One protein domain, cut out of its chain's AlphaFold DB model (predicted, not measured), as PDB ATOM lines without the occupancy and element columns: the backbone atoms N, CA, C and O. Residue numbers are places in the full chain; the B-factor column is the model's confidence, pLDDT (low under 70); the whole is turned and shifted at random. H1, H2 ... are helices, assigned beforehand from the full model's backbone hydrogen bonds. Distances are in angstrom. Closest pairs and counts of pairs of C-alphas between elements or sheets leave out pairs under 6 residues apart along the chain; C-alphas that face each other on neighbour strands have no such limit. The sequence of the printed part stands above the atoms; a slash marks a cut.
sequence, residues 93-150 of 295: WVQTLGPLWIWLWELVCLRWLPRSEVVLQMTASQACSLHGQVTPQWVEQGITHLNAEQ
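What this domain is: This is residues 93 to 150 of the 295 residues of the protein "Sigma-70 family RNA polymerase sigma factor" of Allochromatium humboldtianum (UniProt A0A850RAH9). What shape? H5 crosses the hairpin of H2 and H3; short H1 and H4 lie at the rim. How built? The printed part, 58 residues with five named helices, is all helix. It is compact, with C-alpha radius of gyration 10.4 A, spanning 29 by 25 by 18 A.

How they stand to each other: What does H2, residues 99 to 110, touch? Its residues 104 to 108 alone touch H3, residues 115 to 124, closest at C-alphas Leu 107 and Val 118, 6.4 A. What of H5, residues 136 to 148? It touches H2 at a steep tilt of 61 degrees, C-alphas Trp 105 and Leu 146 coming closest at 7.2 A. In H2, H3 and H5 every O i to N i+4 pair is within hydrogen-bond range.

Where its parts are: Where first? H1, residues 93 to 96, begins at C-alpha 93 (-24.802, 33.916, 37.531). Where last? H5, 18.5 A long, ends at C-alpha 148 (-20.541, 22.937, 43.645).

The domain as a whole: Any cut? The printed part has no cut and no long link. What is uncertain? Residues 127 to 133 have pLDDT under 70.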
ATOM      1  N   TRP A  93     -24.088  35.066  38.083       93.44
ATOM      2  CA  TRP A  93     -24.802  33.916  37.531       93.44
ATOM      3  C   TRP A  93     -26.070  33.565  38.334       93.44
ATOM      4  O   TRP A  93     -27.120  33.294  37.752       93.44
ATOM      5  N   VAL A  94     -26.033  33.668  39.669       95.12
ATOM      6  CA  VAL A  94     -27.222  33.480  40.524       95.12
ATOM      7  C   VAL A  94     -28.259  34.558  40.214       95.12
ATOM      8  O   VAL A  94     -29.452  34.272  40.135       95.12
ATOM      9  N   GLN A  95     -27.808  35.795  39.982       93.94
ATOM     10  CA  GLN A  95     -28.693  36.896  39.601       93.94
ATOM     11  C   GLN A  95     -29.358  36.656  38.239       93.94
ATOM     12  O   GLN A  95     -30.545  36.943  38.090       93.94
ATOM     13  N   THR A  96     -28.633  36.099  37.260       91.06
ATOM     14  CA  THR A  96     -29.195  35.798  35.931       91.06
ATOM     15  C   THR A  96     -30.251  34.696  35.950       91.06
ATOM     16  O   THR A  96     -31.157  34.728  35.123       91.06
ATOM     17  N   LEU A  97     -30.188  33.768  36.912       88.56
ATOM     18  CA  LEU A  97     -31.187  32.704  37.076       88.56
ATOM     19  C   LEU A  97     -32.493  33.187  37.737       88.56
ATOM     20  O   LEU A  97     -33.486  32.460  37.767       88.56
ATOM     21  N   GLY A  98     -32.515  34.419  38.251       91.00
ATOM     22  CA  GLY A  98     -33.725  35.085  38.718       91.00
ATOM     23  C   GLY A  98     -33.950  35.061  40.238       91.00
ATOM     24  O   GLY A  98     -33.121  34.583  41.017       91.00
ATOM     25  N   PRO A  99     -35.088  35.613  40.697       90.44
ATOM     26  CA  PRO A  99     -35.312  35.945  42.105       90.44
ATOM     27  C   PRO A  99     -35.405  34.726  43.030       90.44
ATOM     28  O   PRO A  99     -35.009  34.819  44.190       90.44
ATOM     29  N   LEU A 100     -35.875  33.575  42.536       92.00
ATOM     30  CA  LEU A 100     -35.926  32.339  43.327       92.00
ATOM     31  C   LEU A 100     -34.524  31.831  43.690       92.00
ATOM     32  O   LEU A 100     -34.312  31.385  44.815       92.00
ATOM     33  N   TRP A 101     -33.562  31.945  42.771       94.19
ATOM     34  CA  TRP A 101     -32.170  31.559  43.009       94.19
ATOM     35  C   TRP A 101     -31.457  32.518  43.952       94.19
ATOM     36  O   TRP A 101     -30.720  32.072  44.826       94.19
ATOM     37  N   ILE A 102     -31.726  33.822  43.829       93.56
ATOM     38  CA  ILE A 102     -31.245  34.818  44.793       93.56
ATOM     39  C   ILE A 102     -31.767  34.474  46.187       93.56
ATOM     40  O   ILE A 102     -30.989  34.423  47.135       93.56
ATOM     41  N   TRP A 103     -33.061  34.175  46.313       94.06
ATOM     42  CA  TRP A 103     -33.644  33.832  47.602       94.06
ATOM     43  C   TRP A 103     -33.063  32.532  48.177       94.06
ATOM     44  O   TRP A 103     -32.685  32.502  49.347       94.06
ATOM     45  N   LEU A 104     -32.903  31.488  47.357       94.81
ATOM     46  CA  LEU A 104     -32.236  30.250  47.764       94.81
ATOM     47  C   LEU A 104     -30.804  30.516  48.254       94.81
ATOM     48  O   LEU A 104     -30.424  30.060  49.333       94.81
ATOM     49  N   TRP A 105     -30.027  31.294  47.497       95.12
ATOM     50  CA  TRP A 105     -28.675  31.699  47.878       95.12
ATOM     51  C   TRP A 105     -28.665  32.477  49.199       95.12
ATOM     52  O   TRP A 105     -27.821  32.213  50.050       95.12
ATOM     53  N   GLU A 106     -29.623  33.374  49.443       91.81
ATOM     54  CA  GLU A 106     -29.721  34.080  50.724       91.81
ATOM     55  C   GLU A 106     -29.989  33.124  51.896       91.81
ATOM     56  O   GLU A 106     -29.359  33.246  52.947       91.81
ATOM     57  N   LEU A 107     -30.907  32.166  51.739       92.12
ATOM     58  CA  LEU A 107     -31.222  31.199  52.796       92.12
ATOM     59  C   LEU A 107     -30.018  30.302  53.123       92.12
ATOM     60  O   LEU A 107     -29.731  30.058  54.296       92.12
ATOM     61  N   VAL A 108     -29.296  29.854  52.094       91.00
ATOM     62  CA  VAL A 108     -28.168  28.923  52.228       91.00
ATOM     63  C   VAL A 108     -26.885  29.642  52.641       91.00
ATOM     64  O   VAL A 108     -26.260  29.267  53.628       91.00
ATOM     65  N   CYS A 109     -26.485  30.671  51.896       87.06
ATOM     66  CA  CYS A 109     -25.174  31.302  52.019       87.06
ATOM     67  C   CYS A 109     -25.151  32.485  52.994       87.06
ATOM     68  O   CYS A 109     -24.091  32.789  53.531       87.06
ATOM     69  N   LEU A 110     -26.278  33.180  53.219       82.94
ATOM     70  CA  LEU A 110     -26.320  34.319  54.152       82.94
ATOM     71  C   LEU A 110     -26.931  33.973  55.501       82.94
ATOM     72  O   LEU A 110     -26.448  34.432  56.536       82.94
ATOM     73  N   ARG A 111     -28.031  33.218  55.498       82.56
ATOM     74  CA  ARG A 111     -28.738  32.831  56.726       82.56
ATOM     75  C   ARG A 111     -28.243  31.512  57.302       82.56
ATOM     76  O   ARG A 111     -28.582  31.217  58.444       82.56
ATOM     77  N   TRP A 112     -27.439  30.764  56.544       82.69
ATOM     78  CA  TRP A 112     -26.838  29.497  56.964       82.69
ATOM     79  C   TRP A 112     -27.870  28.486  57.472       82.69
ATOM     80  O   TRP A 112     -27.613  27.743  58.420       82.69
ATOM     81  N   LEU A 113     -29.058  28.477  56.865       84.44
ATOM     82  CA  LEU A 113     -30.102  27.549  57.269       84.44
ATOM     83  C   LEU A 113     -29.725  26.116  56.861       84.44
ATOM     84  O   LEU A 113     -29.166  25.902  55.780       84.44
ATOM     85  N   PRO A 114     -30.025  25.112  57.704       86.06
ATOM     86  CA  PRO A 114     -29.809  23.718  57.350       86.06
ATOM     87  C   PRO A 114     -30.692  23.324  56.159       86.06
ATOM     88  O   PRO A 114     -31.788  23.854  55.983       86.06
ATOM     89  N   ARG A 115     -30.235  22.348  55.360       93.31
ATOM     90  CA  ARG A 115     -30.911  21.925  54.115       93.31
ATOM     91  C   ARG A 115     -32.406  21.654  54.305       93.31
ATOM     92  O   ARG A 115     -33.220  22.162  53.544       93.31
ATOM     93  N   SER A 116     -32.763  20.926  55.364       93.38
ATOM     94  CA  SER A 116     -34.154  20.599  55.693       93.38
ATOM     95  C   SER A 116     -35.022  21.834  55.946       93.38
ATOM     96  O   SER A 116     -36.178  21.868  55.532       93.38
ATOM     97  N   GLU A 117     -34.474  22.860  56.596       92.31
ATOM     98  CA  GLU A 117     -35.184  24.106  56.886       92.31
ATOM     99  C   GLU A 117     -35.323  24.974  55.634       92.31
ATOM    100  O   GLU A 117     -36.390  25.537  55.406       92.31
ATOM    101  N   VAL A 118     -34.301  25.012  54.769       95.44
ATOM    102  CA  VAL A 118     -34.380  25.689  53.462       95.44
ATOM    103  C   VAL A 118     -35.485  25.074  52.600       95.44
ATOM    104  O   VAL A 118     -36.331  25.802  52.081       95.44
ATOM    105  N   VAL A 119     -35.519  23.741  52.491       95.19
ATOM    106  CA  VAL A 119     -36.565  23.015  51.752       95.19
ATOM    107  C   VAL A 119     -37.942  23.322  52.328       95.19
ATOM    108  O   VAL A 119     -38.848  23.685  51.575       95.19
ATOM    109  N   LEU A 120     -38.104  23.238  53.651       93.38
ATOM    110  CA  LEU A 120     -39.369  23.542  54.318       93.38
ATOM    111  C   LEU A 120     -39.816  24.986  54.051       93.38
ATOM    112  O   LEU A 120     -40.964  25.223  53.686       93.38
ATOM    113  N   GLN A 121     -38.914  25.957  54.189       93.75
ATOM    114  CA  GLN A 121     -39.236  27.372  54.046       93.75
ATOM    115  C   GLN A 121     -39.576  27.760  52.601       93.75
ATOM    116  O   GLN A 121     -40.517  28.524  52.377       93.75
ATOM    117  N   MET A 122     -38.848  27.228  51.616       93.56
ATOM    118  CA  MET A 122     -39.119  27.514  50.205       93.56
ATOM    119  C   MET A 122     -40.400  26.845  49.714       93.56
ATOM    120  O   MET A 122     -41.139  27.452  48.944       93.56
ATOM    121  N   THR A 123     -40.698  25.631  50.177       91.69
ATOM    122  CA  THR A 123     -41.913  24.909  49.768       91.69
ATOM    123  C   THR A 123     -43.171  25.411  50.478       91.69
ATOM    124  O   THR A 123     -44.245  25.399  49.883       91.69
ATOM    125  N   ALA A 124     -43.055  25.912  51.713       90.06
ATOM    126  CA  ALA A 124     -44.179  26.480  52.462       90.06
ATOM    127  C   ALA A 124     -44.560  27.909  52.032       90.06
ATOM    128  O   ALA A 124     -45.639  28.395  52.376       90.06
ATOM    129  N   SER A 125     -43.687  28.616  51.310       87.69
ATOM    130  CA  SER A 125     -43.936  30.005  50.925       87.69
ATOM    131  C   SER A 125     -44.916  30.113  49.757       87.69
ATOM    132  O   SER A 125     -44.682  29.573  48.677       87.69
ATOM    133  N   GLN A 126     -45.983  30.898  49.937       73.62
ATOM    134  CA  GLN A 126     -46.991  31.158  48.897       73.62
ATOM    135  C   GLN A 126     -46.405  31.792  47.626       73.62
ATOM    136  O   GLN A 126     -46.935  31.588  46.535       73.62
ATOM    137  N   ALA A 127     -45.287  32.518  47.747       68.50
ATOM    138  CA  ALA A 127     -44.574  33.089  46.603       68.50
ATOM    139  C   ALA A 127     -44.074  32.007  45.627       68.50
ATOM    140  O   ALA A 127     -44.019  32.236  44.422       68.50
ATOM    141  N   CYS A 128     -43.765  30.811  46.132       65.62
ATOM    142  CA  CYS A 128     -43.365  29.663  45.321       65.62
ATOM    143  C   CYS A 128     -44.555  28.931  44.703       65.62
ATOM    144  O   CYS A 128     -44.450  28.410  43.592       65.62
ATOM    145  N   SER A 129     -45.696  28.910  45.397       63.59
ATOM    146  CA  SER A 129     -46.909  28.230  44.934       63.59
ATOM    147  C   SER A 129     -47.455  28.826  43.633       63.59
ATOM    148  O   SER A 129     -48.012  28.096  42.820       63.59
ATOM    149  N   LEU A 130     -47.248  30.127  43.403       58.84
ATOM    150  CA  LEU A 130     -47.665  30.812  42.174       58.84
ATOM    151  C   LEU A 130     -46.837  30.419  40.943       58.84
ATOM    152  O   LEU A 130     -47.338  30.503  39.826       58.84
ATOM    153  N   HIS A 131     -45.593  29.977  41.134       60.00
ATOM    154  CA  HIS A 131     -44.703  29.628  40.026       60.00
ATOM    155  C   HIS A 131     -44.749  28.147  39.637       60.00
ATOM    156  O   HIS A 131     -44.189  27.793  38.607       60.00
ATOM    157  N   GLY A 132     -45.383  27.270  40.428       69.00
ATOM    158  CA  GLY A 132     -45.550  25.837  40.119       69.00
ATOM    159  C   GLY A 132     -44.255  25.014  39.982       69.00
ATOM    160  O   GLY A 132     -44.320  23.799  39.835       69.00
ATOM    161  N   GLN A 133     -43.083  25.654  40.042       68.44
ATOM    162  CA  GLN A 133     -41.778  25.062  39.731       68.44
ATOM    163  C   GLN A 133     -40.950  24.688  40.967       68.44
ATOM    164  O   GLN A 133     -39.962  23.968  40.843       68.44
ATOM    165  N   VAL A 134     -41.326  25.145  42.164       87.06
ATOM    166  CA  VAL A 134     -40.517  24.919  43.373       87.06
ATOM    167  C   VAL A 134     -40.955  23.631  44.060       87.06
ATOM    168  O   VAL A 134     -41.824  23.620  44.930       87.06
ATOM    169  N   THR A 135     -40.340  22.525  43.649       92.25
ATOM    170  CA  THR A 135     -40.467  21.226  44.315       92.25
ATOM    171  C   THR A 135     -39.344  21.046  45.346       92.25
ATOM    172  O   THR A 135     -38.282  21.657  45.206       92.25
ATOM    173  N   PRO A 136     -39.510  20.182  46.368       94.38
ATOM    174  CA  PRO A 136     -38.421  19.851  47.291       94.38
ATOM    175  C   PRO A 136     -37.148  19.393  46.564       94.38
ATOM    176  O   PRO A 136     -36.042  19.775  46.931       94.38
ATOM    177  N   GLN A 137     -37.317  18.624  45.484       93.19
ATOM    178  CA  GLN A 137     -36.216  18.126  44.666       93.19
ATOM    179  C   GLN A 137     -35.474  19.256  43.941       93.19
ATOM    180  O   GLN A 137     -34.246  19.241  43.906       93.19
ATOM    181  N   TRP A 138     -36.197  20.250  43.416       94.19
ATOM    182  CA  TRP A 138     -35.592  21.435  42.806       94.19
ATOM    183  C   TRP A 138     -34.740  22.210  43.819       94.19
ATOM    184  O   TRP A 138     -33.613  22.595  43.510       94.19
ATOM    185  N   VAL A 139     -35.234  22.380  45.053       95.56
ATOM    186  CA  VAL A 139     -34.491  23.069  46.121       95.56
ATOM    187  C   VAL A 139     -33.207  22.310  46.465       95.56
ATOM    188  O   VAL A 139     -32.140  22.914  46.516       95.56
ATOM    189  N   GLU A 140     -33.273  20.988  46.642       95.50
ATOM    190  CA  GLU A 140     -32.096  20.151  46.937       95.50
ATOM    191  C   GLU A 140     -31.046  20.189  45.813       95.50
ATOM    192  O   GLU A 140     -29.840  20.302  46.068       95.50
ATOM    193  N   GLN A 141     -31.491  20.151  44.554       94.69
ATOM    194  CA  GLN A 141     -30.614  20.302  43.391       94.69
ATOM    195  C   GLN A 141     -29.972  21.692  43.355       94.69
ATOM    196  O   GLN A 141     -28.763  21.801  43.152       94.69
ATOM    197  N   GLY A 142     -30.745  22.744  43.633       94.88
ATOM    198  CA  GLY A 142     -30.241  24.112  43.721       94.88
ATOM    199  C   GLY A 142     -29.201  24.290  44.829       94.88
ATOM    200  O   GLY A 142     -28.146  24.871  44.589       94.88
ATOM    201  N   ILE A 143     -29.436  23.725  46.022       94.94
ATOM    202  CA  ILE A 143     -28.455  23.717  47.122       94.94
ATOM    203  C   ILE A 143     -27.174  23.007  46.681       94.94
ATOM    204  O   ILE A 143     -26.070  23.486  46.944       94.94
ATOM    205  N   THR A 144     -27.303  21.853  46.030       93.94
ATOM    206  CA  THR A 144     -26.151  21.087  45.536       93.94
ATOM    207  C   THR A 144     -25.351  21.905  44.525       93.94
ATOM    208  O   THR A 144     -24.130  21.988  44.645       93.94
ATOM    209  N   HIS A 145     -26.031  22.591  43.607       92.62
ATOM    210  CA  HIS A 145     -25.399  23.435  42.598       92.62
ATOM    211  C   HIS A 145     -24.691  24.657  43.201       92.62
ATOM    212  O   HIS A 145     -23.527  24.897  42.898       92.62
ATOM    213  N   LEU A 146     -25.336  25.375  44.129       92.94
ATOM    214  CA  LEU A 146     -24.716  26.506  44.833       92.94
ATOM    215  C   LEU A 146     -23.437  26.102  45.577       92.94
ATOM    216  O   LEU A 146     -22.486  26.880  45.636       92.94
ATOM    217  N   ASN A 147     -23.410  24.895  46.149       87.81
ATOM    218  CA  ASN A 147     -22.218  24.373  46.814       87.81
ATOM    219  C   ASN A 147     -21.122  23.972  45.812       87.81
ATOM    220  O   ASN A 147     -19.952  24.223  46.086       87.81
ATOM    221  N   ALA A 148     -21.487  23.364  44.678       86.44
ATOM    222  CA  ALA A 148     -20.541  22.937  43.645       86.44
ATOM    223  C   ALA A 148     -19.832  24.127  42.977       86.44
ATOM    224  O   ALA A 148     -18.614  24.119  42.848       86.44
ATOM    225  N   GLU A 149     -20.584  25.177  42.647       87.75
ATOM    226  CA  GLU A 149     -20.077  26.417  42.036       87.75
ATOM    227  C   GLU A 149     -19.417  27.371  43.043       87.75
ATOM    228  O   GLU A 149     -19.073  28.499  42.698       87.75
ATOM    229  N   GLN A 150     -19.302  26.962  44.314       83.81
ATOM    230  CA  GLN A 150     -18.765  27.796  45.396       83.81
ATOM    231  C   GLN A 150     -19.437  29.183  45.438       83.81
ATOM    232  O   GLN A 150     -18.805  30.215  45.641       83.81
TER     233      GLN A 150